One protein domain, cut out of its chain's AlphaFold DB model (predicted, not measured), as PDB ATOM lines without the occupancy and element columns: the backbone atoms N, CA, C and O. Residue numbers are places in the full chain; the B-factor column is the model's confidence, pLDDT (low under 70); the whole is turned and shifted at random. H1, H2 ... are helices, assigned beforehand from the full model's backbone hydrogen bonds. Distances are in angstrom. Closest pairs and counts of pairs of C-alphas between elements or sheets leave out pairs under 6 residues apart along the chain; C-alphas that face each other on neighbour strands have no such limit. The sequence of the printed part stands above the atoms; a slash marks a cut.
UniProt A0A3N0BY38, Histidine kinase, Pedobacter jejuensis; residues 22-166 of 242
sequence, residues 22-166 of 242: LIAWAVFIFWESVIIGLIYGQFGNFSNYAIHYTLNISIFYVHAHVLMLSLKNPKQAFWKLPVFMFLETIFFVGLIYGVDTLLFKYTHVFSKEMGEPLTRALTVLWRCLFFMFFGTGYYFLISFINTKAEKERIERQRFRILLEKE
ATOM      1  N   LEU A  22       6.604  58.054 -32.380       82.38
ATOM      2  CA  LEU A  22       6.011  59.372 -32.622       82.38
ATOM      3  C   LEU A  22       6.775  60.151 -33.700       82.38
ATOM      4  O   LEU A  22       6.151  60.724 -34.588       82.38
ATOM      5  N   ILE A  23       8.109  60.125 -33.660       85.12
ATOM      6  CA  ILE A  23       8.955  60.760 -34.678       85.12
ATOM      7  C   ILE A  23       8.769  60.069 -36.033       85.12
ATOM      8  O   ILE A  23       8.575  60.751 -37.034       85.12
ATOM      9  N   ALA A  24       8.770  58.733 -36.074       84.56
ATOM     10  CA  ALA A  24       8.562  57.979 -37.308       84.56
ATOM     11  C   ALA A  24       7.204  58.298 -37.949       84.56
ATOM     12  O   ALA A  24       7.141  58.555 -39.149       84.56
ATOM     13  N   TRP A  25       6.134  58.361 -37.150       86.75
ATOM     14  CA  TRP A  25       4.808  58.738 -37.634       86.75
ATOM     15  C   TRP A  25       4.746  60.195 -38.090       86.75
ATOM     16  O   TRP A  25       4.156  60.467 -39.129       86.75
ATOM     17  N   ALA A  26       5.383  61.124 -37.376       85.50
ATOM     18  CA  ALA A  26       5.439  62.527 -37.784       85.50
ATOM     19  C   ALA A  26       6.164  62.703 -39.130       85.50
ATOM     20  O   ALA A  26       5.654  63.387 -40.016       85.50
ATOM     21  N   VAL A  27       7.312  62.040 -39.310       87.62
ATOM     22  CA  VAL A  27       8.067  62.045 -40.574       87.62
ATOM     23  C   VAL A  27       7.248  61.412 -41.697       87.62
ATOM     24  O   VAL A  27       7.190  61.961 -42.795       87.62
ATOM     25  N   PHE A  28       6.576  60.294 -41.419       85.25
ATOM     26  CA  PHE A  28       5.731  59.603 -42.388       85.25
ATOM     27  C   PHE A  28       4.533  60.454 -42.831       85.25
ATOM     28  O   PHE A  28       4.324  60.627 -44.028       85.25
ATOM     29  N   ILE A  29       3.790  61.045 -41.887       84.88
ATOM     30  CA  ILE A  29       2.647  61.923 -42.180       84.88
ATOM     31  C   ILE A  29       3.107  63.141 -42.981       84.88
ATOM     32  O   ILE A  29       2.432  63.531 -43.932       84.88
ATOM     33  N   PHE A  30       4.247  63.738 -42.625       85.56
ATOM     34  CA  PHE A  30       4.810  64.865 -43.364       85.56
ATOM     35  C   PHE A  30       5.150  64.472 -44.806       85.56
ATOM     36  O   PHE A  30       4.695  65.125 -45.744       85.56
ATOM     37  N   TRP A  31       5.881  63.371 -44.989       86.44
ATOM     38  CA  TRP A  31       6.258  62.856 -46.304       86.44
ATOM     39  C   TRP A  31       5.037  62.510 -47.171       86.44
ATOM     40  O   TRP A  31       4.951  62.962 -48.313       86.44
ATOM     41  N   GLU A  32       4.058  61.778 -46.630       80.88
ATOM     42  CA  GLU A  32       2.854  61.383 -47.372       80.88
ATOM     43  C   GLU A  32       1.974  62.601 -47.703       80.88
ATOM     44  O   GLU A  32       1.468  62.712 -48.818       80.88
ATOM     45  N   SER A  33       1.858  63.578 -46.796       79.69
ATOM     46  CA  SER A  33       1.107  64.817 -47.059       79.69
ATOM     47  C   SER A  33       1.740  65.656 -48.174       79.69
ATOM     48  O   SER A  33       1.018  66.194 -49.013       79.69
ATOM     49  N   VAL A  34       3.075  65.732 -48.232       83.19
ATOM     50  CA  VAL A  34       3.800  66.408 -49.321       83.19
ATOM     51  C   VAL A  34       3.575  65.687 -50.649       83.19
ATOM     52  O   VAL A  34       3.255  66.335 -51.641       83.19
ATOM     53  N   ILE A  35       3.669  64.355 -50.678       79.38
ATOM     54  CA  ILE A  35       3.431  63.568 -51.897       79.38
ATOM     55  C   ILE A  35       1.999  63.727 -52.399       79.38
ATOM     56  O   ILE A  35       1.795  63.966 -53.585       79.38
ATOM     57  N   ILE A  36       1.003  63.636 -51.516       74.44
ATOM     58  CA  ILE A  36      -0.403  63.811 -51.897       74.44
ATOM     59  C   ILE A  36      -0.633  65.232 -52.429       74.44
ATOM     60  O   ILE A  36      -1.285  65.392 -53.461       74.44
ATOM     61  N   GLY A  37      -0.052  66.251 -51.789       75.31
ATOM     62  CA  GLY A  37      -0.103  67.631 -52.276       75.31
ATOM     63  C   GLY A  37       0.519  67.807 -53.665       75.31
ATOM     64  O   GLY A  37      -0.061  68.485 -54.510       75.31
ATOM     65  N   LEU A  38       1.654  67.150 -53.929       76.75
ATOM     66  CA  LEU A  38       2.339  67.183 -55.226       76.75
ATOM     67  C   LEU A  38       1.583  66.418 -56.325       76.75
ATOM     68  O   LEU A  38       1.541  66.880 -57.461       76.75
ATOM     69  N   ILE A  39       0.984  65.265 -56.005       70.12
ATOM     70  CA  ILE A  39       0.269  64.417 -56.974       70.12
ATOM     71  C   ILE A  39      -1.096  65.008 -57.342       70.12
ATOM     72  O   ILE A  39      -1.473  65.011 -58.512       70.12
ATOM     73  N   TYR A  40      -1.860  65.487 -56.358       66.00
ATOM     74  CA  TYR A  40      -3.243  65.927 -56.574       66.00
ATOM     75  C   TYR A  40      -3.385  67.443 -56.764       66.00
ATOM     76  O   TYR A  40      -4.474  67.904 -57.110       66.00
ATOM     77  N   GLY A  41      -2.312  68.213 -56.546       62.28
ATOM     78  CA  GLY A  41      -2.271  69.668 -56.735       62.28
ATOM     79  C   GLY A  41      -3.119  70.472 -55.741       62.28
ATOM     80  O   GLY A  41      -3.216  71.689 -55.868       62.28
ATOM     81  N   GLN A  42      -3.749  69.811 -54.765       66.25
ATOM     82  CA  GLN A  42      -4.561  70.419 -53.712       66.25
ATOM     83  C   GLN A  42      -4.391  69.643 -52.405       66.25
ATOM     84  O   GLN A  42      -4.354  68.412 -52.400       66.25
ATOM     85  N   PHE A  43      -4.337  70.369 -51.288       65.56
ATOM     86  CA  PHE A  43      -4.378  69.778 -49.955       65.56
ATOM     87  C   PHE A  43      -5.837  69.655 -49.507       65.56
ATOM     88  O   PHE A  43      -6.575  70.638 -49.501       65.56
ATOM     89  N   GLY A  44      -6.264  68.447 -49.136       64.75
ATOM     90  CA  GLY A  44      -7.551  68.245 -48.469       64.75
ATOM     91  C   GLY A  44      -7.603  68.887 -47.073       64.75
ATOM     92  O   GLY A  44      -6.597  69.344 -46.531       64.75
ATOM     93  N   ASN A  45      -8.783  68.884 -46.450       72.44
ATOM     94  CA  ASN A  45      -8.941  69.416 -45.095       72.44
ATOM     95  C   ASN A  45      -8.125  68.622 -44.064       72.44
ATOM     96  O   ASN A  45      -8.175  67.391 -44.029       72.44
ATOM     97  N   PHE A  46      -7.443  69.342 -43.167       72.31
ATOM     98  CA  PHE A  46      -6.600  68.773 -42.109       72.31
ATOM     99  C   PHE A  46      -7.323  67.699 -41.281       72.31
ATOM    100  O   PHE A  46      -6.773  66.625 -41.045       72.31
ATOM    101  N   SER A  47      -8.582  67.946 -40.908       71.44
ATOM    102  CA  SER A  47      -9.392  66.999 -40.131       71.44
ATOM    103  C   SER A  47      -9.589  65.661 -40.845       71.44
ATOM    104  O   SER A  47      -9.577  64.617 -40.197       71.44
ATOM    105  N   ASN A  48      -9.717  65.672 -42.175       74.19
ATOM    106  CA  ASN A  48      -9.886  64.448 -42.953       74.19
ATOM    107  C   ASN A  48      -8.601  63.608 -42.941       74.19
ATOM    108  O   ASN A  48      -8.626  62.410 -42.662       74.19
ATOM    109  N   TYR A  49      -7.453  64.259 -43.152       75.38
ATOM    110  CA  TYR A  49      -6.155  63.598 -43.028       75.38
ATOM    111  C   TYR A  49      -5.952  63.019 -41.629       75.38
ATOM    112  O   TYR A  49      -5.600  61.849 -41.509       75.38
ATOM    113  N   ALA A  50      -6.223  63.792 -40.575       78.94
ATOM    114  CA  ALA A  50      -6.047  63.342 -39.197       78.94
ATOM    115  C   ALA A  50      -6.848  62.064 -38.888       78.94
ATOM    116  O   ALA A  50      -6.305  61.127 -38.295       78.94
ATOM    117  N   ILE A  51      -8.105  61.985 -39.338       80.00
ATOM    118  CA  ILE A  51      -8.955  60.800 -39.154       80.00
ATOM    119  C   ILE A  51      -8.378  59.597 -39.911       80.00
ATOM    120  O   ILE A  51      -8.160  58.542 -39.312       80.00
ATOM    121  N   HIS A  52      -8.063  59.747 -41.201       79.62
ATOM    122  CA  HIS A  52      -7.534  58.639 -42.001       79.62
ATOM    123  C   HIS A  52      -6.161  58.151 -41.516       79.62
ATOM    124  O   HIS A  52      -5.933  56.943 -41.454       79.62
ATOM    125  N   TYR A  53      -5.258  59.050 -41.114       81.75
ATOM    126  CA  TYR A  53      -3.967  58.661 -40.538       81.75
ATOM    127  C   TYR A  53      -4.129  57.959 -39.191       81.75
ATOM    128  O   TYR A  53      -3.434  56.981 -38.935       81.75
ATOM    129  N   THR A  54      -5.076  58.387 -38.352       84.44
ATOM    130  CA  THR A  54      -5.360  57.704 -37.079       84.44
ATOM    131  C   THR A  54      -5.828  56.267 -37.314       84.44
ATOM    132  O   THR A  54      -5.367  55.345 -36.636       84.44
ATOM    133  N   LEU A  55      -6.690  56.047 -38.311       84.06
ATOM    134  CA  LEU A  55      -7.154  54.710 -38.694       84.06
ATOM    135  C   LEU A  55      -6.019  53.844 -39.259       84.06
ATOM    136  O   LEU A  55      -5.886  52.681 -38.877       84.06
ATOM    137  N   ASN A  56      -5.156  54.420 -40.097       83.94
ATOM    138  CA  ASN A  56      -3.981  53.738 -40.645       83.94
ATOM    139  C   ASN A  56      -2.964  53.346 -39.555       83.94
ATOM    140  O   ASN A  56      -2.427  52.241 -39.537       83.94
ATOM    141  N   ILE A  57      -2.705  54.235 -38.600       85.50
ATOM    142  CA  ILE A  57      -1.812  53.935 -37.475       85.50
ATOM    143  C   ILE A  57      -2.431  52.848 -36.586       85.50
ATOM    144  O   ILE A  57      -1.732  51.954 -36.109       85.50
ATOM    145  N   SER A  58      -3.751  52.885 -36.396       85.38
ATOM    146  CA  SER A  58      -4.470  51.870 -35.624       85.38
ATOM    147  C   SER A  58      -4.353  50.486 -36.261       85.38
ATOM    148  O   SER A  58      -4.071  49.527 -35.542       85.38
ATOM    149  N   ILE A  59      -4.486  50.373 -37.592       84.56
ATOM    150  CA  ILE A  59      -4.348  49.077 -38.273       84.56
ATOM    151  C   ILE A  59      -2.940  48.506 -38.100       84.56
ATOM    152  O   ILE A  59      -2.799  47.326 -37.816       84.56
ATOM    153  N   PHE A  60      -1.896  49.337 -38.140       87.50
ATOM    154  CA  PHE A  60      -0.523  48.882 -37.910       87.50
ATOM    155  C   PHE A  60      -0.350  48.199 -36.540       87.50
ATOM    156  O   PHE A  60       0.235  47.116 -36.447       87.50
ATOM    157  N   TYR A  61      -0.868  48.806 -35.467       85.75
ATOM    158  CA  TYR A  61      -0.741  48.239 -34.121       85.75
ATOM    159  C   TYR A  61      -1.655  47.032 -33.898       85.75
ATOM    160  O   TYR A  61      -1.234  46.067 -33.252       85.75
ATOM    161  N   VAL A  62      -2.877  47.061 -34.440       86.38
ATOM    162  CA  VAL A  62      -3.795  45.913 -34.405       86.38
ATOM    163  C   VAL A  62      -3.167  44.732 -35.135       86.38
ATOM    164  O   VAL A  62      -3.057  43.659 -34.540       86.38
ATOM    165  N   HIS A  63      -2.647  44.947 -36.343       87.81
ATOM    166  CA  HIS A  63      -1.954  43.937 -37.132       87.81
ATOM    167  C   HIS A  63      -0.791  43.319 -36.357       87.81
ATOM    168  O   HIS A  63      -0.719  42.101 -36.193       87.81
ATOM    169  N   ALA A  64       0.101  44.151 -35.805       85.94
ATOM    170  CA  ALA A  64       1.253  43.681 -35.037       85.94
ATOM    171  C   ALA A  64       0.839  42.825 -33.824       85.94
ATOM    172  O   ALA A  64       1.481  41.815 -33.516       85.94
ATOM    173  N   HIS A  65      -0.253  43.191 -33.146       85.69
ATOM    174  CA  HIS A  65      -0.790  42.421 -32.027       85.69
ATOM    175  C   HIS A  65      -1.446  41.108 -32.487       85.69
ATOM    176  O   HIS A  65      -1.190  40.050 -31.911       85.69
ATOM    177  N   VAL A  66      -2.246  41.128 -33.554       85.69
ATOM    178  CA  VAL A  66      -2.857  39.923 -34.144       85.69
ATOM    179  C   VAL A  66      -1.786  38.933 -34.603       85.69
ATOM    180  O   VAL A  66      -1.915  37.727 -34.366       85.69
ATOM    181  N   LEU A  67      -0.692  39.430 -35.182       85.75
ATOM    182  CA  LEU A  67       0.452  38.623 -35.590       85.75
ATOM    183  C   LEU A  67       1.114  37.947 -34.384       85.75
ATOM    184  O   LEU A  67       1.391  36.747 -34.421       85.75
ATOM    185  N   MET A  68       1.262  38.679 -33.273       82.81
ATOM    186  CA  MET A  68       1.765  38.132 -32.013       82.81
ATOM    187  C   MET A  68       0.910  36.978 -31.487       82.81
ATOM    188  O   MET A  68       1.470  36.002 -30.991       82.81
ATOM    189  N   LEU A  69      -0.421  37.059 -31.574       81.62
ATOM    190  CA  LEU A  69      -1.303  35.970 -31.140       81.62
ATOM    191  C   LEU A  69      -1.280  34.791 -32.117       81.62
ATOM    192  O   LEU A  69      -1.268  33.635 -31.687       81.62
ATOM    193  N   SER A  70      -1.258  35.079 -33.417       80.25
ATOM    194  CA  SER A  70      -1.338  34.073 -34.478       80.25
ATOM    195  C   SER A  70      -0.076  33.218 -34.573       80.25
ATOM    196  O   SER A  70      -0.164  32.019 -34.830       80.25
ATOM    197  N   LEU A  71       1.094  33.806 -34.304       81.19
ATOM    198  CA  LEU A  71       2.394  33.139 -34.406       81.19
ATOM    199  C   LEU A  71       2.823  32.366 -33.149       81.19
ATOM    200  O   LEU A  71       3.859  31.707 -33.185       81.19
ATOM    201  N   LYS A  72       2.041  32.370 -32.054       79.75
ATOM    202  CA  LYS A  72       2.390  31.606 -30.834       79.75
ATOM    203  C   LYS A  72       2.530  30.103 -31.084       79.75
ATOM    204  O   LYS A  72       3.365  29.455 -30.464       79.75
ATOM    205  N   ASN A  73       1.707  29.552 -31.979       80.31
ATOM    206  CA  ASN A  73       1.655  28.121 -32.262       80.31
ATOM    207  C   ASN A  73       2.020  27.864 -33.732       80.31
ATOM    208  O   ASN A  73       1.183  28.124 -34.596       80.31
ATOM    209  N   PRO A  74       3.194  27.282 -34.049       75.69
ATOM    210  CA  PRO A  74       3.673  27.163 -35.431       75.69
ATOM    211  C   PRO A  74       2.745  26.328 -36.325       75.69
ATOM    212  O   PRO A  74       2.547  26.657 -37.489       75.69
ATOM    213  N   LYS A  75       2.097  25.291 -35.771       77.94
ATOM    214  CA  LYS A  75       1.136  24.452 -36.513       77.94
ATOM    215  C   LYS A  75      -0.175  25.173 -36.839       77.94
ATOM    216  O   LYS A  75      -0.782  24.905 -37.865       77.94
ATOM    217  N   GLN A  76      -0.626  26.071 -35.962       79.56
ATOM    218  CA  GLN A  76      -1.870  26.822 -36.163       79.56
ATOM    219  C   GLN A  76      -1.632  28.128 -36.925       79.56
ATOM    220  O   GLN A  76      -2.557  28.632 -37.556       79.56
ATOM    221  N   ALA A  77      -0.408  28.658 -36.889       80.88
ATOM    222  CA  ALA A  77      -0.022  29.879 -37.579       80.88
ATOM    223  C   ALA A  77      -0.282  29.794 -39.087       80.88
ATOM    224  O   ALA A  77      -0.797  30.749 -39.655       80.88
ATOM    225  N   PHE A  78      -0.009  28.640 -39.710       81.94
ATOM    226  CA  PHE A  78      -0.169  28.458 -41.155       81.94
ATOM    227  C   PHE A  78      -1.585  28.780 -41.657       81.94
ATOM    228  O   PHE A  78      -1.728  29.425 -42.689       81.94
ATOM    229  N   TRP A  79      -2.627  28.387 -40.916       83.56
ATOM    230  CA  TRP A  79      -4.014  28.670 -41.308       83.56
ATOM    231  C   TRP A  79      -4.583  29.931 -40.647       83.56
ATOM    232  O   TRP A  79      -5.345  30.663 -41.269       83.56
ATOM    233  N   LYS A  80      -4.184  30.243 -39.405       85.44
ATOM    234  CA  LYS A  80      -4.666  31.442 -38.702       85.44
ATOM    235  C   LYS A  80      -4.195  32.736 -39.363       85.44
ATOM    236  O   LYS A  80      -4.988  33.660 -39.466       85.44
ATOM    237  N   LEU A  81      -2.945  32.806 -39.825       85.75
ATOM    238  CA  LEU A  81      -2.385  34.013 -40.442       85.75
ATOM    239  C   LEU A  81      -3.173  34.507 -41.664       85.75
ATOM    240  O   LEU A  81      -3.621  35.650 -41.619       85.75
ATOM    241  N   PRO A  82      -3.387  33.698 -42.724       87.12
ATOM    242  CA  PRO A  82      -4.118  34.169 -43.898       87.12
ATOM    243  C   PRO A  82      -5.571  34.519 -43.562       87.12
ATOM    244  O   PRO A  82      -6.088  35.510 -44.071       87.12
ATOM    245  N   VAL A  83      -6.212  33.768 -42.658       88.62
ATOM    246  CA  VAL A  83      -7.583  34.055 -42.213       88.62
ATOM    247  C   VAL A  83      -7.658  35.398 -41.487       88.62
ATOM    248  O   VAL A  83      -8.515  36.217 -41.809       88.62
ATOM    249  N   PHE A  84      -6.748  35.664 -40.548       87.69
ATOM    250  CA  PHE A  84      -6.721  36.937 -39.829       87.69
ATOM    251  C   PHE A  84      -6.372  38.116 -40.739       87.69
ATOM    252  O   PHE A  84      -7.047  39.134 -40.654       87.69
ATOM    253  N   MET A  85      -5.398  37.971 -41.641       85.38
ATOM    254  CA  MET A  85      -5.049  39.017 -42.614       85.38
ATOM    255  C   MET A  85      -6.224  39.351 -43.538       85.38
ATOM    256  O   MET A  85      -6.488  40.519 -43.822       85.38
ATOM    257  N   PHE A  86      -6.962  38.335 -43.986       87.94
ATOM    258  CA  PHE A  86      -8.130  38.535 -44.835       87.94
ATOM    259  C   PHE A  86      -9.269  39.238 -44.086       87.94
ATOM    260  O   PHE A  86      -9.812  40.227 -44.579       87.94
ATOM    261  N   LEU A  87      -9.590  38.780 -42.870       89.12
ATOM    262  CA  LEU A  87     -10.599  39.414 -42.014       89.12
ATOM    263  C   LEU A  87     -10.234  40.861 -41.676       89.12
ATOM    264  O   LEU A  87     -11.092  41.739 -41.724       89.12
ATOM    265  N   GLU A  88      -8.964  41.117 -41.374       86.50
ATOM    266  CA  GLU A  88      -8.446  42.451 -41.095       86.50
ATOM    267  C   GLU A  88      -8.564  43.372 -42.313       86.50
ATOM    268  O   GLU A  88      -9.023  44.504 -42.181       86.50
ATOM    269  N   THR A  89      -8.237  42.870 -43.507       85.44
ATOM    270  CA  THR A  89      -8.366  43.631 -44.758       85.44
ATOM    271  C   THR A  89      -9.824  43.996 -45.033       85.44
ATOM    272  O   THR A  89     -10.120  45.155 -45.320       85.44
ATOM    273  N   ILE A  90     -10.752  43.039 -44.905       87.56
ATOM    274  CA  ILE A  90     -12.191  43.293 -45.090       87.56
ATOM    275  C   ILE A  90     -12.688  44.325 -44.081       87.56
ATOM    276  O   ILE A  90     -13.379  45.273 -44.455       87.56
ATOM    277  N   PHE A  91     -12.325  44.154 -42.809       88.31
ATOM    278  CA  PHE A  91     -12.728  45.066 -41.749       88.31
ATOM    279  C   PHE A  91     -12.199  46.481 -41.998       88.31
ATOM    280  O   PHE A  91     -12.956  47.444 -41.899       88.31
ATOM    281  N   PHE A  92     -10.930  46.615 -42.383       85.38
ATOM    282  CA  PHE A  92     -10.305  47.902 -42.664       85.38
ATOM    283  C   PHE A  92     -10.942  48.611 -43.862       85.38
ATOM    284  O   PHE A  92     -11.280  49.792 -43.768       85.38
ATOM    285  N   VAL A  93     -11.165  47.892 -44.967       84.38
ATOM    286  CA  VAL A  93     -11.862  48.439 -46.140       84.38
ATOM    287  C   VAL A  93     -13.270  48.891 -45.742       84.38
ATOM    288  O   VAL A  93     -13.631  50.039 -45.995       84.38
ATOM    289  N   GLY A  94     -14.041  48.045 -45.052       84.56
ATOM    290  CA  GLY A  94     -15.388  48.388 -44.590       84.56
ATOM    291  C   GLY A  94     -15.421  49.614 -43.670       84.56
ATOM    292  O   GLY A  94     -16.285  50.476 -43.820       84.56
ATOM    293  N   LEU A  95     -14.447  49.733 -42.765       85.50
ATOM    294  CA  LEU A  95     -14.322  50.868 -41.852       85.50
ATOM    295  C   LEU A  95     -14.047  52.167 -42.620       85.50
ATOM    296  O   LEU A  95     -14.730  53.161 -42.381       85.50
ATOM    297  N   ILE A  96     -13.110  52.160 -43.575       82.19
ATOM    298  CA  ILE A  96     -12.797  53.338 -44.397       82.19
ATOM    299  C   ILE A  96     -14.023  53.791 -45.198       82.19
ATOM    300  O   ILE A  96     -14.390  54.960 -45.115       82.19
ATOM    301  N   TYR A  97     -14.716  52.875 -45.882       81.75
ATOM    302  CA  TYR A  97     -15.943  53.210 -46.617       81.75
ATOM    303  C   TYR A  97     -17.059  53.732 -45.693       81.75
ATOM    304  O   TYR A  97     -17.786  54.659 -46.060       81.75
ATOM    305  N   GLY A  98     -17.187  53.182 -44.482       81.81
ATOM    306  CA  GLY A  98     -18.143  53.660 -43.480       81.81
ATOM    307  C   GLY A  98     -17.834  55.082 -43.001       81.81
ATOM    308  O   GLY A  98     -18.726  55.931 -42.962       81.81
ATOM    309  N   VAL A  99     -16.566  55.363 -42.693       82.25
ATOM    310  CA  VAL A  99     -16.093  56.693 -42.274       82.25
ATOM    311  C   VAL A  99     -16.239  57.710 -43.404       82.25
ATOM    312  O   VAL A  99     -16.710  58.817 -43.159       82.25
ATOM    313  N   ASP A 100     -15.938  57.322 -44.640       77.50
ATOM    314  CA  ASP A 100     -16.129  58.161 -45.824       77.50
ATOM    315  C   ASP A 100     -17.601  58.529 -46.037       77.50
ATOM    316  O   ASP A 100     -17.923  59.692 -46.284       77.50
ATOM    317  N   THR A 101     -18.510  57.560 -45.887       75.69
ATOM    318  CA  THR A 101     -19.962  57.783 -46.006       75.69
ATOM    319  C   THR A 101     -20.467  58.733 -44.915       75.69
ATOM    320  O   THR A 101     -21.292  59.613 -45.174       75.69
ATOM    321  N   LEU A 102     -19.946  58.594 -43.692       77.50
ATOM    322  CA  LEU A 102     -20.252  59.481 -42.571       77.50
ATOM    323  C   LEU A 102     -19.736  60.907 -42.840       77.50
ATOM    324  O   LEU A 102     -20.487  61.873 -42.734       77.50
ATOM    325  N   LEU A 103     -18.475  61.052 -43.244       74.50
ATOM    326  CA  LEU A 103     -17.866  62.346 -43.558       74.50
ATOM    327  C   LEU A 103     -18.592  63.043 -44.718       74.50
ATOM    328  O   LEU A 103     -18.892  64.234 -44.635       74.50
ATOM    329  N   PHE A 104     -18.972  62.300 -45.757       71.06
ATOM    330  CA  PHE A 104     -19.765  62.834 -46.861       71.06
ATOM    331  C   PHE A 104     -21.117  63.381 -46.380       71.06
ATOM    332  O   PHE A 104     -21.472  64.516 -46.699       71.06
ATOM    333  N   LYS A 105     -21.834  62.620 -45.544       66.75
ATOM    334  CA  LYS A 105     -23.162  62.994 -45.037       66.75
ATOM    335  C   LYS A 105     -23.140  64.190 -44.080       66.75
ATOM    336  O   LYS A 105     -24.077  64.981 -44.089       66.75
ATOM    337  N   TYR A 106     -22.098  64.324 -43.257       63.59
ATOM    338  CA  TYR A 106     -22.077  65.302 -42.160       63.59
ATOM    339  C   TYR A 106     -21.186  66.521 -42.392       63.59
ATOM    340  O   TYR A 106     -21.410  67.538 -41.744       63.59
ATOM    341  N   THR A 107     -20.189  66.458 -43.280       59.75
ATOM    342  CA  THR A 107     -19.216  67.558 -43.409       59.75
ATOM    343  C   THR A 107     -19.216  68.270 -44.759       59.75
ATOM    344  O   THR A 107     -18.664  69.357 -44.817       59.75
ATOM    345  N   HIS A 108     -19.838  67.749 -45.830       55.25
ATOM    346  CA  HIS A 108     -19.800  68.375 -47.176       55.25
ATOM    347  C   HIS A 108     -18.369  68.760 -47.644       55.25
ATOM    348  O   HIS A 108     -18.180  69.603 -48.513       55.25
ATOM    349  N   VAL A 109     -17.336  68.130 -47.071       53.09
ATOM    350  CA  VAL A 109     -15.909  68.427 -47.301       53.09
ATOM    351  C   VAL A 109     -15.358  67.698 -48.541       53.09
ATOM    352  O   VAL A 109     -14.210  67.896 -48.931       53.09
ATOM    353  N   PHE A 110     -16.164  66.872 -49.209       52.44
ATOM    354  CA  PHE A 110     -15.760  66.208 -50.448       52.44
ATOM    355  C   PHE A 110     -16.016  67.117 -51.654       52.44
ATOM    356  O   PHE A 110     -17.114  67.151 -52.194       52.44
ATOM    357  N   SER A 111     -14.981  67.832 -52.094       45.88
ATOM    358  CA  SER A 111     -14.999  68.665 -53.305       45.88
ATOM    359  C   SER A 111     -14.543  67.937 -54.576       45.88
ATOM    360  O   SER A 111     -14.330  68.579 -55.602       45.88
ATOM    361  N   LYS A 112     -14.383  66.609 -54.561       49.50
ATOM    362  CA  LYS A 112     -14.003  65.870 -55.767       49.50
ATOM    363  C   LYS A 112     -14.802  64.588 -55.872       49.50
ATOM    364  O   LYS A 112     -14.862  63.821 -54.910       49.50
ATOM    365  N   GLU A 113     -15.419  64.413 -57.039       51.97
ATOM    366  CA  GLU A 113     -16.114  63.203 -57.460       51.97
ATOM    367  C   GLU A 113     -15.342  61.986 -56.969       51.97
ATOM    368  O   GLU A 113     -14.125  61.884 -57.154       51.97
ATOM    369  N   MET A 114     -16.043  61.099 -56.260       55.19
ATOM    370  CA  MET A 114     -15.481  59.816 -55.881       55.19
ATOM    371  C   MET A 114     -15.003  59.170 -57.183       55.19
ATOM    372  O   MET A 114     -15.828  58.796 -58.010       55.19
ATOM    373  N   GLY A 115     -13.683  59.111 -57.395       60.66
ATOM    374  CA  GLY A 115     -13.113  58.405 -58.542       60.66
ATOM    375  C   GLY A 115     -13.679  56.988 -58.610       60.66
ATOM    376  O   GLY A 115     -14.198  56.491 -57.605       60.66
ATOM    377  N   GLU A 116     -13.598  56.347 -59.779       72.12
ATOM    378  CA  GLU A 116     -14.251  55.055 -60.002       72.12
ATOM    379  C   GLU A 116     -14.066  54.096 -58.814       72.12
ATOM    380  O   GLU A 116     -12.942  53.956 -58.307       72.12
ATOM    381  N   PRO A 117     -15.133  53.408 -58.370       74.75
ATOM    382  CA  PRO A 117     -15.123  52.610 -57.145       74.75
ATOM    383  C   PRO A 117     -13.990  51.576 -57.115       74.75
ATOM    384  O   PRO A 117     -13.435  51.308 -56.049       74.75
ATOM    385  N   LEU A 118     -13.590  51.063 -58.284       77.06
ATOM    386  CA  LEU A 118     -12.458  50.155 -58.433       77.06
ATOM    387  C   LEU A 118     -11.116  50.823 -58.088       77.06
ATOM    388  O   LEU A 118     -10.337  50.272 -57.313       77.06
ATOM    389  N   THR A 119     -10.847  52.022 -58.609       77.75
ATOM    390  CA  THR A 119      -9.599  52.763 -58.337       77.75
ATOM    391  C   THR A 119      -9.463  53.124 -56.857       77.75
ATOM    392  O   THR A 119      -8.376  53.024 -56.276       77.75
ATOM    393  N   ARG A 120     -10.585  53.460 -56.207       75.44
ATOM    394  CA  ARG A 120     -10.634  53.733 -54.767       75.44
ATOM    395  C   ARG A 120     -10.363  52.475 -53.949       75.44
ATOM    396  O   ARG A 120      -9.510  52.513 -53.065       75.44
ATOM    397  N   ALA A 121     -11.024  51.364 -54.273       78.50
ATOM    398  CA  ALA A 121     -10.794  50.087 -53.606       78.50
ATOM    399  C   ALA A 121      -9.324  49.658 -53.724       78.50
ATOM    400  O   ALA A 121      -8.703  49.329 -52.717       78.50
ATOM    401  N   LEU A 122      -8.733  49.752 -54.919       81.38
ATOM    402  CA  LEU A 122      -7.321  49.431 -55.146       81.38
ATOM    403  C   LEU A 122      -6.371  50.324 -54.337       81.38
ATOM    404  O   LEU A 122      -5.397  49.828 -53.779       81.38
ATOM    405  N   THR A 123      -6.671  51.618 -54.208       80.38
ATOM    406  CA  THR A 123      -5.861  52.548 -53.401       80.38
ATOM    407  C   THR A 123      -5.923  52.204 -51.910       80.38
ATOM    408  O   THR A 123      -4.898  52.199 -51.225       80.38
ATOM    409  N   VAL A 124      -7.114  51.880 -51.391       81.44
ATOM    410  CA  VAL A 124      -7.294  51.460 -49.991       81.44
ATOM    411  C   VAL A 124      -6.601  50.121 -49.734       81.44
ATOM    412  O   VAL A 124      -5.911  49.979 -48.726       81.44
ATOM    413  N   LEU A 125      -6.722  49.168 -50.661       83.88
ATOM    414  CA  LEU A 125      -6.044  47.873 -50.591       83.88
ATOM    415  C   LEU A 125      -4.522  48.034 -50.596       83.88
ATOM    416  O   LEU A 125      -3.853  47.454 -49.744       83.88
ATOM    417  N   TRP A 126      -3.977  48.860 -51.493       83.62
ATOM    418  CA  TRP A 126      -2.544  49.149 -51.541       83.62
ATOM    419  C   TRP A 126      -2.035  49.729 -50.217       83.62
ATOM    420  O   TRP A 126      -1.046  49.240 -49.673       83.62
ATOM    421  N   ARG A 127      -2.741  50.717 -49.646       82.00
ATOM    422  CA  ARG A 127      -2.389  51.287 -48.332       82.00
ATOM    423  C   ARG A 127      -2.456  50.231 -47.230       82.00
ATOM    424  O   ARG A 127      -1.546  50.153 -46.411       82.00
ATOM    425  N   CYS A 128      -3.493  49.397 -47.228       84.50
ATOM    426  CA  CYS A 128      -3.655  48.324 -46.251       84.50
ATOM    427  C   CYS A 128      -2.476  47.337 -46.301       84.50
ATOM    428  O   CYS A 128      -1.847  47.068 -45.276       84.50
ATOM    429  N   LEU A 129      -2.111  46.874 -47.501       86.62
ATOM    430  CA  LEU A 129      -0.963  45.989 -47.716       86.62
ATOM    431  C   LEU A 129       0.356  46.644 -47.300       86.62
ATOM    432  O   LEU A 129       1.192  45.989 -46.681       86.62
ATOM    433  N   PHE A 130       0.531  47.936 -47.583       87.00
ATOM    434  CA  PHE A 130       1.704  48.696 -47.164       87.00
ATOM    435  C   PHE A 130       1.844  48.718 -45.634       87.00
ATOM    436  O   PHE A 130       2.891  48.340 -45.107       87.00
ATOM    437  N   PHE A 131       0.787  49.074 -44.893       84.94
ATOM    438  CA  PHE A 131       0.832  49.081 -43.424       84.94
ATOM    439  C   PHE A 131       1.008  47.684 -42.826       84.94
ATOM    440  O   PHE A 131       1.766  47.534 -41.866       84.94
ATOM    441  N   MET A 132       0.381  46.660 -43.409       85.56
ATOM    442  CA  MET A 132       0.615  45.269 -43.011       85.56
ATOM    443  C   MET A 132       2.071  44.854 -43.239       85.56
ATOM    444  O   MET A 132       2.681  44.244 -42.364       85.56
ATOM    445  N   PHE A 133       2.677  45.224 -44.369       88.19
ATOM    446  CA  PHE A 133       4.079  44.916 -44.651       88.19
ATOM    447  C   PHE A 133       5.017  45.522 -43.597       88.19
ATOM    448  O   PHE A 133       5.836  44.814 -43.009       88.19
ATOM    449  N   PHE A 134       4.849  46.802 -43.263       85.94
ATOM    450  CA  PHE A 134       5.631  47.412 -42.184       85.94
ATOM    451  C   PHE A 134       5.312  46.807 -40.810       85.94
ATOM    452  O   PHE A 134       6.221  46.625 -39.999       85.94
ATOM    453  N   GLY A 135       4.050  46.457 -40.544       86.25
ATOM    454  CA  GLY A 135       3.620  45.822 -39.296       86.25
ATOM    455  C   GLY A 135       4.237  44.437 -39.089       86.25
ATOM    456  O   GLY A 135       4.743  44.139 -38.003       86.25
ATOM    457  N   THR A 136       4.271  43.613 -40.138       87.44
ATOM    458  CA  THR A 136       4.952  42.310 -40.114       87.44
ATOM    459  C   THR A 136       6.450  42.481 -39.891       87.44
ATOM    460  O   THR A 136       6.999  41.856 -38.982       87.44
ATOM    461  N   GLY A 137       7.105  43.372 -40.645       86.06
ATOM    462  CA  GLY A 137       8.526  43.676 -40.476       86.06
ATOM    463  C   GLY A 137       8.867  44.120 -39.052       86.06
ATOM    464  O   GLY A 137       9.802  43.596 -38.444       86.06
ATOM    465  N   TYR A 138       8.059  45.016 -38.478       87.06
ATOM    466  CA  TYR A 138       8.198  45.463 -37.093       87.06
ATOM    467  C   TYR A 138       8.092  44.302 -36.095       87.06
ATOM    468  O   TYR A 138       8.966  44.142 -35.238       87.06
ATOM    469  N   TYR A 139       7.060  43.462 -36.219       88.12
ATOM    470  CA  TYR A 139       6.885  42.309 -35.337       88.12
ATOM    471  C   TYR A 139       8.078  41.347 -35.415       88.12
ATOM    472  O   TYR A 139       8.612  40.947 -34.378       88.12
ATOM    473  N   PHE A 140       8.520  40.989 -36.624       86.50
ATOM    474  CA  PHE A 140       9.640  40.067 -36.804       86.50
ATOM    475  C   PHE A 140      10.945  40.635 -36.251       86.50
ATOM    476  O   PHE A 140      11.684  39.904 -35.595       86.50
ATOM    477  N   LEU A 141      11.206  41.931 -36.445       87.31
ATOM    478  CA  LEU A 141      12.391  42.590 -35.906       87.31
ATOM    479  C   LEU A 141      12.413  42.550 -34.372       87.31
ATOM    480  O   LEU A 141      13.404  42.123 -33.777       87.31
ATOM    481  N   ILE A 142      11.313  42.942 -33.724       84.88
ATOM    482  CA  ILE A 142      11.207  42.927 -32.258       84.88
ATOM    483  C   ILE A 142      11.290  41.496 -31.719       84.88
ATOM    484  O   ILE A 142      12.012  41.236 -30.756       84.88
ATOM    485  N   SER A 143      10.592  40.554 -32.354       85.44
ATOM    486  CA  SER A 143      10.633  39.139 -31.986       85.44
ATOM    487  C   SER A 143      12.051  38.570 -32.099       85.44
ATOM    488  O   SER A 143      12.528  37.897 -31.181       85.44
ATOM    489  N   PHE A 144      12.777  38.904 -33.171       85.50
ATOM    490  CA  PHE A 144      14.163  38.490 -33.374       85.50
ATOM    491  C   PHE A 144      15.097  39.041 -32.291       85.50
ATOM    492  O   PHE A 144      15.861  38.275 -31.699       85.50
ATOM    493  N   ILE A 145      15.010  40.341 -31.986       86.69
ATOM    494  CA  ILE A 145      15.831  40.984 -30.948       86.69
ATOM    495  C   ILE A 145      15.572  40.336 -29.584       86.69
ATOM    496  O   ILE A 145      16.520  39.944 -28.901       86.69
ATOM    497  N   ASN A 146      14.303  40.154 -29.212       88.31
ATOM    498  CA  ASN A 146      13.928  39.531 -27.942       88.31
ATOM    499  C   ASN A 146      14.410  38.078 -27.851       88.31
ATOM    500  O   ASN A 146      14.982  37.672 -26.842       88.31
ATOM    501  N   THR A 147      14.239  37.304 -28.925       88.81
ATOM    502  CA  THR A 147      14.703  35.910 -28.985       88.81
ATOM    503  C   THR A 147      16.221  35.822 -28.853       88.81
ATOM    504  O   THR A 147      16.733  34.938 -28.167       88.81
ATOM    505  N   LYS A 148      16.959  36.737 -29.494       90.00
ATOM    506  CA  LYS A 148      18.421  36.803 -29.394       90.00
ATOM    507  C   LYS A 148      18.870  37.153 -27.974       90.00
ATOM    508  O   LYS A 148      19.743  36.475 -27.441       90.00
ATOM    509  N   ALA A 149      18.246  38.155 -27.355       93.12
ATOM    510  CA  ALA A 149      18.558  38.570 -25.990       93.12
ATOM    511  C   ALA A 149      18.296  37.451 -24.968       93.12
ATOM    512  O   ALA A 149      19.108  37.230 -24.068       93.12
ATOM    513  N   GLU A 150      17.198  36.706 -25.127       94.25
ATOM    514  CA  GLU A 150      16.878  35.584 -24.241       94.25
ATOM    515  C   GLU A 150      17.858  34.418 -24.422       94.25
ATOM    516  O   GLU A 150      18.336  33.858 -23.435       94.25
ATOM    517  N   LYS A 151      18.252  34.098 -25.662       94.44
ATOM    518  CA  LYS A 151      19.306  33.103 -25.921       94.44
ATOM    519  C   LYS A 151      20.625  33.486 -25.255       94.44
ATOM    520  O   LYS A 151      21.198  32.672 -24.537       94.44
ATOM    521  N   GLU A 152      21.062  34.733 -25.413       95.75
ATOM    522  CA  GLU A 152      22.292  35.238 -24.790       95.75
ATOM    523  C   GLU A 152      22.210  35.201 -23.251       95.75
ATOM    524  O   GLU A 152      23.188  34.908 -22.560       95.75
ATOM    525  N   ARG A 153      21.033  35.478 -22.677       96.00
ATOM    526  CA  ARG A 153      20.793  35.350 -21.233       96.00
ATOM    527  C   ARG A 153      20.929  33.900 -20.768       96.00
ATOM    528  O   ARG A 153      21.629  33.658 -19.782       96.00
ATOM    529  N   ILE A 154      20.302  32.959 -21.472       97.00
ATOM    530  CA  ILE A 154      20.361  31.526 -21.161       97.00
ATOM    531  C   ILE A 154      21.800  31.006 -21.285       97.00
ATOM    532  O   ILE A 154      22.268  30.282 -20.408       97.00
ATOM    533  N   GLU A 155      22.536  31.399 -22.326       96.62
ATOM    534  CA  GLU A 155      23.942  31.022 -22.509       96.62
ATOM    535  C   GLU A 155      24.830  31.553 -21.381       96.62
ATOM    536  O   GLU A 155      25.605  30.795 -20.794       96.62
ATOM    537  N   ARG A 156      24.661  32.824 -20.990       96.75
ATOM    538  CA  ARG A 156      25.378  33.396 -19.840       96.75
ATOM    539  C   ARG A 156      25.061  32.672 -18.535       96.75
ATOM    540  O   ARG A 156      25.964  32.459 -17.727       96.75
ATOM    541  N   GLN A 157      23.805  32.285 -18.315       97.19
ATOM    542  CA  GLN A 157      23.420  31.495 -17.143       97.19
ATOM    543  C   GLN A 157      24.075  30.112 -17.157       97.19
ATOM    544  O   GLN A 157      24.651  29.710 -16.150       97.19
ATOM    545  N   ARG A 158      24.061  29.415 -18.298       97.44
ATOM    546  CA  ARG A 158      24.737  28.117 -18.459       97.44
ATOM    547  C   ARG A 158      26.234  28.218 -18.181       97.44
ATOM    548  O   ARG A 158      26.767  27.384 -17.458       97.44
ATOM    549  N   PHE A 159      26.892  29.252 -18.702       97.69
ATOM    550  CA  PHE A 159      28.315  29.479 -18.464       97.69
ATOM    551  C   PHE A 159      28.625  29.721 -16.979       97.69
ATOM    552  O   PHE A 159      29.564  29.137 -16.445       97.69
ATOM    553  N   ARG A 160      27.801  30.515 -16.279       97.69
ATOM    554  CA  ARG A 160      27.948  30.728 -14.826       97.69
ATOM    555  C   ARG A 160      27.790  29.436 -14.027       97.69
ATOM    556  O   ARG A 160      28.618  29.175 -13.163       97.69
ATOM    557  N   ILE A 161      26.776  28.629 -14.343       98.06
ATOM    558  CA  ILE A 161      26.546  27.332 -13.688       98.06
ATOM    559  C   ILE A 161      27.743  26.398 -13.911       98.06
ATOM    560  O   ILE A 161      28.175  25.720 -12.982       98.06
ATOM    561  N   LEU A 162      28.309  26.375 -15.123       98.00
ATOM    562  CA  LEU A 162      29.480  25.552 -15.427       98.00
ATOM    563  C   LEU A 162      30.711  25.988 -14.619       98.00
ATOM    564  O   LEU A 162      31.401  25.139 -14.061       98.00
ATOM    565  N   LEU A 163      30.946  27.297 -14.506       98.12
ATOM    566  CA  LEU A 163      32.051  27.856 -13.726       98.12
ATOM    567  C   LEU A 163      31.915  27.534 -12.227       98.12
ATOM    568  O   LEU A 163      32.881  27.154 -11.569       98.12
ATOM    569  N   GLU A 164      30.706  27.671 -11.681       97.69
ATOM    570  CA  GLU A 164      30.407  27.354 -10.282       97.69
ATOM    571  C   GLU A 164      30.564  25.858  -9.992       97.69
ATOM    572  O   GLU A 164      31.139  25.478  -8.968       97.69
ATOM    573  N   LYS A 165      30.138  25.003 -10.930       97.94
ATOM    574  CA  LYS A 165      30.355  23.559 -10.852       97.94
ATOM    575  C   LYS A 165      31.847  23.221 -10.842       97.94
ATOM    576  O   LYS A 165      32.282  22.479  -9.965       97.94
ATOM    577  N   GLU A 166      32.633  23.789 -11.756       97.75
ATOM    578  CA  GLU A 166      34.085  23.559 -11.816       97.75
ATOM    579  C   GLU A 166      34.776  23.997 -10.515       97.75
ATOM    580  O   GLU A 166      35.628  23.285  -9.977       97.75
TER     581      GLU A 166
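This is residues 22 to 166 of the 242 residues of the protein "Histidine kinase" of Pedobacter jejuensis (UniProt A0A3N0BY38). One long helix, H4, crosses a helical hairpin made of H2 and H3, and its far part, residues 144 to 166, sticks out from the body as a long arm. H1 sits loosely near H2 at a steep tilt and touches no helix. The printed part has 145 residues with four named helices, H1, H2, H3 and H4 in chain order, and no named strand; the class is all helix. It is only just loose, close to extended, with a radius of gyration of the C-alphas of 21.4 A. The C-alphas span 78 by 34 by 24 A, and the arm of H4 makes much of that length; without the stretches that stand free, the body spans 50 by 30 by 19 A.

H4, residues 117 to 166, is the longest helix. With residues 128 to 139 alone it touches H2, residues 46 to 70, at a steep tilt of 44 degrees, the same way; the closest C-alphas, those of Ala 64 and Gly 135, are 5.3 A apart. With residues 121 to 128 alone H4 touches residues 89 to 93 of H3, residues 74 to 107, at a steep tilt of 42 degrees, opposite ways; the closest C-alphas, those of Val 93 and Val 124, are 6.7 A apart. H3 and H4 form a helical hairpin. H2 and H3 form another, touching at a shallow tilt of 16 degrees, opposite ways, with the C-alphas of Ser 70 and Ala 77 closest at 5.4 A. H2, H3 and H4 are an up-and-down bundle, each helix running against the one before it. H1, residues 22 to 40, is close to H2 but not clearly touching, the closest C-alphas being those of Ile 29 and Tyr 53 at 7.6 A; H1 is apart from H3 and H4. Every O i to N i+4 pair is within hydrogen-bond range in H1, H2 and H4, and 26 of 30 are in H3.

H4 is 72.9 A from first to last C-alpha and ends at C-alpha 166, (34.085, 23.559, -11.816). H3 measures 47.1 A, with a kink of 35 degrees near residue 81. H2 measures 35.9 A and begins at C-alpha 46, (-6.600, 68.773, -42.109). H1 measures 26.5 A and begins at C-alpha 22, (6.011, 59.372, -32.622).

The two C-alphas farthest apart, those of Glu 113 and Glu 166, are 78.6 A apart. The printed part has no cut and no long link. The mean pLDDT of the printed part is 81.8; residues 40 to 44 and 105 to 115 are under 70.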